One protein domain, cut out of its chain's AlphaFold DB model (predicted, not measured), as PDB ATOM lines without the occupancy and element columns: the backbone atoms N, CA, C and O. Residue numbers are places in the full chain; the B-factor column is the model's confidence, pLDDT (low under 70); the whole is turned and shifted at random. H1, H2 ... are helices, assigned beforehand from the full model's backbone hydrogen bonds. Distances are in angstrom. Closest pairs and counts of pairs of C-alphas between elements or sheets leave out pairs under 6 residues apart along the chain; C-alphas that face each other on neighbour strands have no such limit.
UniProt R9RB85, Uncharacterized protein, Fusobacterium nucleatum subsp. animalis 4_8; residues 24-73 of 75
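What this domain is: This is residues 24 to 73 of the 75 residues of an uncharacterized protein of Fusobacterium nucleatum subsp. animalis 4_8 (UniProt R9RB85). This is a long helical hairpin: H1 and H2 lie side by side and run opposite ways, with a tight turn at residues 48 to 52 joining them at one end. The outline is a rod, spanning 40 by 15 by 9 A. The printed part has 50 residues with two named helices, H1 then H2, and no named strand, and its class is all helix. The whole is loose, with a radius of gyration of the C-alphas of 12.2 A.

Where its parts are: Begin at Ile 24, and find C-alpha 26 at (-40.545, -39.271, 0.768); from there H1, residues 26 to 47, runs 32.3 A to C-alpha 47 at (-23.701, -55.963, -21.096). H2, residues 53 to 73, then runs 30.6 A to C-alpha 73 at (-29.376, -32.660, 5.313).

How they stand to each other: H1 and H2 form a helical hairpin and touch, with the closest C-alphas, those of Tyr 42 and Ala 53, 5.2 A apart. They run opposite ways at a shallow tilt of 19 degrees. In H1 and H2 every O i to N i+4 pair is within hydrogen-bond range.

The domain as a whole: The two C-alphas farthest apart are those of Ile 24 and Gly 49, at 40.3 A. The printed part has no cut, and the link from H1 to H2 is tight. The mean pLDDT of the printed part is 94.0, and no printed residue is under 70.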
ATOM      1  N   ILE A  24     -40.478 -36.604   5.665       88.75
ATOM      2  CA  ILE A  24     -39.768 -35.399   5.193       88.75
ATOM      3  C   ILE A  24     -38.892 -35.642   3.947       88.75
ATOM      4  O   ILE A  24     -38.543 -34.698   3.228       88.75
ATOM      5  N   VAL A  25     -38.547 -36.907   3.692       88.75
ATOM      6  CA  VAL A  25     -37.695 -37.361   2.581       88.75
ATOM      7  C   VAL A  25     -38.425 -38.258   1.574       88.75
ATOM      8  O   VAL A  25     -37.770 -38.845   0.715       88.75
ATOM      9  N   ASP A  26     -39.757 -38.390   1.655       87.56
ATOM     10  CA  ASP A  26     -40.545 -39.271   0.768       87.56
ATOM     11  C   ASP A  26     -40.281 -38.971  -0.717       87.56
ATOM     12  O   ASP A  26     -40.005 -39.864  -1.523       87.56
ATOM     13  N   GLU A  27     -40.259 -37.685  -1.073       89.00
ATOM     14  CA  GLU A  27     -39.994 -37.256  -2.443       89.00
ATOM     15  C   GLU A  27     -38.579 -37.638  -2.903       89.00
ATOM     16  O   GLU A  27     -38.409 -38.211  -3.985       89.00
ATOM     17  N   GLU A  28     -37.554 -37.366  -2.089       92.06
ATOM     18  CA  GLU A  28     -36.176 -37.741  -2.408       92.06
ATOM     19  C   GLU A  28     -35.994 -39.259  -2.531       92.06
ATOM     20  O   GLU A  28     -35.272 -39.720  -3.420       92.06
ATOM     21  N   LEU A  29     -36.655 -40.044  -1.678       89.25
ATOM     22  CA  LEU A  29     -36.615 -41.504  -1.741       89.25
ATOM     23  C   LEU A  29     -37.272 -42.025  -3.026       89.25
ATOM     24  O   LEU A  29     -36.695 -42.884  -3.698       89.25
ATOM     25  N   ASN A  30     -38.412 -41.459  -3.436       90.44
ATOM     26  CA  ASN A  30     -39.053 -41.798  -4.711       90.44
ATOM     27  C   ASN A  30     -38.156 -41.435  -5.914       90.44
ATOM     28  O   ASN A  30     -38.008 -42.226  -6.852       90.44
ATOM     29  N   GLN A  31     -37.493 -40.273  -5.888       91.94
ATOM     30  CA  GLN A  31     -36.525 -39.892  -6.925       91.94
ATOM     31  C   GLN A  31     -35.341 -40.873  -6.978       91.94
ATOM     32  O   GLN A  31     -34.963 -41.326  -8.064       91.94
ATOM     33  N   LEU A  32     -34.792 -41.263  -5.824       92.69
ATOM     34  CA  LEU A  32     -33.690 -42.224  -5.740       92.69
ATOM     35  C   LEU A  32     -34.094 -43.604  -6.286       92.69
ATOM     36  O   LEU A  32     -33.344 -44.204  -7.060       92.69
ATOM     37  N   ALA A  33     -35.300 -44.079  -5.962       91.31
ATOM     38  CA  ALA A  33     -35.834 -45.343  -6.470       91.31
ATOM     39  C   ALA A  33     -35.916 -45.359  -8.008       91.31
ATOM     40  O   ALA A  33     -35.495 -46.326  -8.652       91.31
ATOM     41  N   LYS A  34     -36.367 -44.255  -8.623       91.94
ATOM     42  CA  LYS A  34     -36.400 -44.115 -10.089       91.94
ATOM     43  C   LYS A  34     -35.008 -44.225 -10.717       91.94
ATOM     44  O   LYS A  34     -34.857 -44.869 -11.759       91.94
ATOM     45  N   LEU A  35     -33.995 -43.619 -10.095       94.12
ATOM     46  CA  LEU A  35     -32.613 -43.707 -10.571       94.12
ATOM     47  C   LEU A  35     -32.055 -45.131 -10.445       94.12
ATOM     48  O   LEU A  35     -31.378 -45.599 -11.357       94.12
ATOM     49  N   LEU A  36     -32.380 -45.868  -9.381       90.94
ATOM     50  CA  LEU A  36     -31.917 -47.251  -9.210       90.94
ATOM     51  C   LEU A  36     -32.416 -48.197 -10.310       90.94
ATOM     52  O   LEU A  36     -31.662 -49.061 -10.765       90.94
ATOM     53  N   VAL A  37     -33.645 -48.023 -10.800       92.00
ATOM     54  CA  VAL A  37     -34.122 -48.826 -11.938       92.00
ATOM     55  C   VAL A  37     -33.395 -48.447 -13.224       92.00
ATOM     56  O   VAL A  37     -32.885 -49.330 -13.908       92.00
ATOM     57  N   LYS A  38     -33.240 -47.147 -13.511       93.56
ATOM     58  CA  LYS A  38     -32.455 -46.691 -14.671       93.56
ATOM     59  C   LYS A  38     -31.009 -47.202 -14.619       93.56
ATOM     60  O   LYS A  38     -30.449 -47.584 -15.644       93.56
ATOM     61  N   ARG A  39     -30.408 -47.277 -13.424       94.50
ATOM     62  CA  ARG A  39     -29.080 -47.869 -13.201       94.50
ATOM     63  C   ARG A  39     -29.030 -49.320 -13.683       94.50
ATOM     64  O   ARG A  39     -28.090 -49.690 -14.384       94.50
ATOM     65  N   LYS A  40     -30.037 -50.129 -13.332       94.56
ATOM     66  CA  LYS A  40     -30.166 -51.523 -13.791       94.56
ATOM     67  C   LYS A  40     -30.274 -51.599 -15.315       94.56
ATOM     68  O   LYS A  40     -29.628 -52.454 -15.919       94.56
ATOM     69  N   ASP A  41     -31.041 -50.704 -15.930       95.38
ATOM     70  CA  ASP A  41     -31.222 -50.672 -17.384       95.38
ATOM     71  C   ASP A  41     -29.922 -50.319 -18.117       95.38
ATOM     72  O   ASP A  41     -29.586 -50.959 -19.112       95.38
ATOM     73  N   TYR A  42     -29.132 -49.377 -17.593       96.69
ATOM     74  CA  TYR A  42     -27.822 -49.048 -18.161       96.69
ATOM     75  C   TYR A  42     -26.809 -50.186 -18.028       96.69
ATOM     76  O   TYR A  42     -26.068 -50.438 -18.976       96.69
ATOM     77  N   ILE A  43     -26.805 -50.915 -16.905       95.75
ATOM     78  CA  ILE A  43     -25.962 -52.112 -16.746       95.75
ATOM     79  C   ILE A  43     -26.341 -53.168 -17.791       95.75
ATOM     80  O   ILE A  43     -25.470 -53.707 -18.470       95.75
ATOM     81  N   LYS A  44     -27.641 -53.433 -17.968       97.25
ATOM     82  CA  LYS A  44     -28.122 -54.375 -18.989       97.25
ATOM     83  C   LYS A  44     -27.728 -53.936 -20.399       97.25
ATOM     84  O   LYS A  44     -27.228 -54.748 -21.168       97.25
ATOM     85  N   ALA A  45     -27.927 -52.662 -20.729       96.81
ATOM     86  CA  ALA A  45     -27.568 -52.116 -22.035       96.81
ATOM     87  C   ALA A  45     -26.062 -52.251 -22.310       96.81
ATOM     88  O   ALA A  45     -25.682 -52.663 -23.403       96.81
ATOM     89  N   PHE A  46     -25.218 -51.962 -21.314       97.56
ATOM     90  CA  PHE A  46     -23.771 -52.134 -21.418       97.56
ATOM     91  C   PHE A  46     -23.390 -53.593 -21.690       97.56
ATOM     92  O   PHE A  46     -22.638 -53.863 -22.622       97.56
ATOM     93  N   ASN A  47     -23.960 -54.530 -20.927       96.62
ATOM     94  CA  ASN A  47     -23.701 -55.963 -21.096       96.62
ATOM     95  C   ASN A  47     -24.164 -56.492 -22.465       96.62
ATOM     96  O   ASN A  47     -23.575 -57.433 -22.982       96.62
ATOM     97  N   ASN A  48     -25.164 -55.851 -23.076       97.88
ATOM     98  CA  ASN A  48     -25.644 -56.157 -24.426       97.88
ATOM     99  C   ASN A  48     -24.860 -55.422 -25.538       97.88
ATOM    100  O   ASN A  48     -25.325 -55.357 -26.674       97.88
ATOM    101  N   GLY A  49     -23.700 -54.833 -25.229       96.56
ATOM    102  CA  GLY A  49     -22.808 -54.205 -26.212       96.56
ATOM    103  C   GLY A  49     -23.016 -52.702 -26.424       96.56
ATOM    104  O   GLY A  49     -22.292 -52.086 -27.205       96.56
ATOM    105  N   ASN A  50     -23.950 -52.057 -25.715       96.69
ATOM    106  CA  ASN A  50     -24.083 -50.599 -25.755       96.69
ATOM    107  C   ASN A  50     -23.121 -49.933 -24.760       96.69
ATOM    108  O   ASN A  50     -23.511 -49.484 -23.680       96.69
ATOM    109  N   TYR A  51     -21.849 -49.823 -25.142       93.56
ATOM    110  CA  TYR A  51     -20.803 -49.265 -24.279       93.56
ATOM    111  C   TYR A  51     -21.028 -47.791 -23.890       93.56
ATOM    112  O   TYR A  51     -20.589 -47.376 -22.815       93.56
ATOM    113  N   LYS A  52     -21.789 -47.016 -24.681       93.88
ATOM    114  CA  LYS A  52     -22.180 -45.629 -24.342       93.88
ATOM    115  C   LYS A  52     -23.056 -45.552 -23.082       93.88
ATOM    116  O   LYS A  52     -23.127 -44.509 -22.438       93.88
ATOM    117  N   ALA A  53     -23.687 -46.657 -22.674       95.56
ATOM    118  CA  ALA A  53     -24.438 -46.726 -21.419       95.56
ATOM    119  C   ALA A  53     -23.554 -46.501 -20.175       95.56
ATOM    120  O   ALA A  53     -24.064 -46.087 -19.134       95.56
ATOM    121  N   LYS A  54     -22.231 -46.708 -20.282       94.56
ATOM    122  CA  LYS A  54     -21.270 -46.456 -19.198       94.56
ATOM    123  C   LYS A  54     -21.236 -44.985 -18.775       94.56
ATOM    124  O   LYS A  54     -21.222 -44.699 -17.582       94.56
ATOM    125  N   GLU A  55     -21.250 -44.052 -19.725       95.50
ATOM    126  CA  GLU A  55     -21.232 -42.610 -19.427       95.50
ATOM    127  C   GLU A  55     -22.510 -42.196 -18.690       95.50
ATOM    128  O   GLU A  55     -22.449 -41.616 -17.604       95.50
ATOM    129  N   ARG A  56     -23.664 -42.631 -19.207       95.38
ATOM    130  CA  ARG A  56     -24.979 -42.391 -18.593       95.38
ATOM    131  C   ARG A  56     -25.098 -43.002 -17.195       95.38
ATOM    132  O   ARG A  56     -25.721 -42.413 -16.314       95.38
ATOM    133  N   TYR A  57     -24.483 -44.165 -16.966       96.19
ATOM    134  CA  TYR A  57     -24.391 -44.768 -15.636       96.19
ATOM    135  C   TYR A  57     -23.655 -43.847 -14.654       96.19
ATOM    136  O   TYR A  57     -24.134 -43.626 -13.543       96.19
ATOM    137  N   PHE A  58     -22.513 -43.276 -15.047       96.12
ATOM    138  CA  PHE A  58     -21.758 -42.379 -14.169       96.12
ATOM    139  C   PHE A  58     -22.480 -41.060 -13.895       96.12
ATOM    140  O   PHE A  58     -22.438 -40.572 -12.764       96.12
ATOM    141  N   GLU A  59     -23.165 -40.495 -14.886       96.06
ATOM    142  CA  GLU A  59     -24.022 -39.318 -14.690       96.06
ATOM    143  C   GLU A  59     -25.129 -39.601 -13.672       96.06
ATOM    144  O   GLU A  59     -25.292 -38.849 -12.707       96.06
ATOM    145  N   LEU A  60     -25.803 -40.743 -13.812       96.50
ATOM    146  CA  LEU A  60     -26.835 -41.182 -12.878       96.50
ATOM    147  C   LEU A  60     -26.296 -41.375 -11.455       96.50
ATOM    148  O   LEU A  60     -26.962 -41.016 -10.482       96.50
ATOM    149  N   MET A  61     -25.083 -41.912 -11.303       95.62
ATOM    150  CA  MET A  61     -24.447 -42.055  -9.989       95.62
ATOM    151  C   MET A  61     -24.157 -40.692  -9.342       95.62
ATOM    152  O   MET A  61     -24.350 -40.534  -8.134       95.62
ATOM    153  N   LYS A  62     -23.743 -39.686 -10.127       97.00
ATOM    154  CA  LYS A  62     -23.563 -38.309  -9.631       97.00
ATOM    155  C   LYS A  62     -24.892 -37.705  -9.177       97.00
ATOM    156  O   LYS A  62     -24.938 -37.068  -8.126       97.00
ATOM    157  N   GLU A  63     -25.962 -37.913  -9.938       96.31
ATOM    158  CA  GLU A  63     -27.311 -37.457  -9.584       96.31
ATOM    159  C   GLU A  63     -27.817 -38.129  -8.299       96.31
ATOM    160  O   GLU A  63     -28.237 -37.447  -7.366       96.31
ATOM    161  N   SER A  64     -27.649 -39.450  -8.192       95.62
ATOM    162  CA  SER A  64     -28.008 -40.226  -6.997       95.62
ATOM    163  C   SER A  64     -27.284 -39.706  -5.750       95.62
ATOM    164  O   SER A  64     -27.895 -39.532  -4.697       95.62
ATOM    165  N   LYS A  65     -25.991 -39.368  -5.872       96.69
ATOM    166  CA  LYS A  65     -25.209 -38.771  -4.778       96.69
ATOM    167  C   LYS A  65     -25.751 -37.404  -4.344       96.69
ATOM    168  O   LYS A  65     -25.767 -37.114  -3.152       96.69
ATOM    169  N   LYS A  66     -26.225 -36.572  -5.281       96.75
ATOM    170  CA  LYS A  66     -26.857 -35.283  -4.946       96.75
ATOM    171  C   LYS A  66     -28.139 -35.482  -4.135       96.75
ATOM    172  O   LYS A  66     -28.338 -34.753  -3.170       96.75
ATOM    173  N   ILE A  67     -28.971 -36.459  -4.498       95.00
ATOM    174  CA  ILE A  67     -30.214 -36.768  -3.774       95.00
ATOM    175  C   ILE A  67     -29.905 -37.302  -2.372       95.00
ATOM    176  O   ILE A  67     -30.446 -36.784  -1.402       95.00
ATOM    177  N   MET A  68     -28.964 -38.243  -2.234       93.50
ATOM    178  CA  MET A  68     -28.538 -38.734  -0.912       93.50
ATOM    179  C   MET A  68     -28.023 -37.604  -0.013       93.50
ATOM    180  O   MET A  68     -28.366 -37.541   1.162       93.50
ATOM    181  N   ASN A  69     -27.266 -36.653  -0.565       95.44
ATOM    182  CA  ASN A  69     -26.825 -35.485   0.196       95.44
ATOM    183  C   ASN A  69     -27.988 -34.580   0.636       95.44
ATOM    184  O   ASN A  69     -27.868 -33.923   1.663       95.44
ATOM    185  N   LYS A  70     -29.089 -34.500  -0.127       94.00
ATOM    186  CA  LYS A  70     -30.299 -33.772   0.296       94.00
ATOM    187  C   LYS A  70     -30.999 -34.495   1.445       94.00
ATOM    188  O   LYS A  70     -31.343 -33.843   2.422       94.00
ATOM    189  N   ILE A  71     -31.135 -35.820   1.354       90.94
ATOM    190  CA  ILE A  71     -31.692 -36.668   2.422       90.94
ATOM    191  C   ILE A  71     -30.899 -36.465   3.718       90.94
ATOM    192  O   ILE A  71     -31.475 -36.091   4.732       90.94
ATOM    193  N   ASN A  72     -29.572 -36.588   3.659       89.62
ATOM    194  CA  ASN A  72     -28.692 -36.436   4.825       89.62
ATOM    195  C   ASN A  72     -28.702 -35.032   5.449       89.62
ATOM    196  O   ASN A  72     -28.192 -34.861   6.544       89.62
ATOM    197  N   LYS A  73     -29.204 -34.009   4.748       91.81
ATOM    198  CA  LYS A  73     -29.376 -32.660   5.313       91.81
ATOM    199  C   LYS A  73     -30.720 -32.480   6.020       91.81
ATOM    200  O   LYS A  73     -30.874 -31.516   6.761       91.81
TER     201      LYS A  73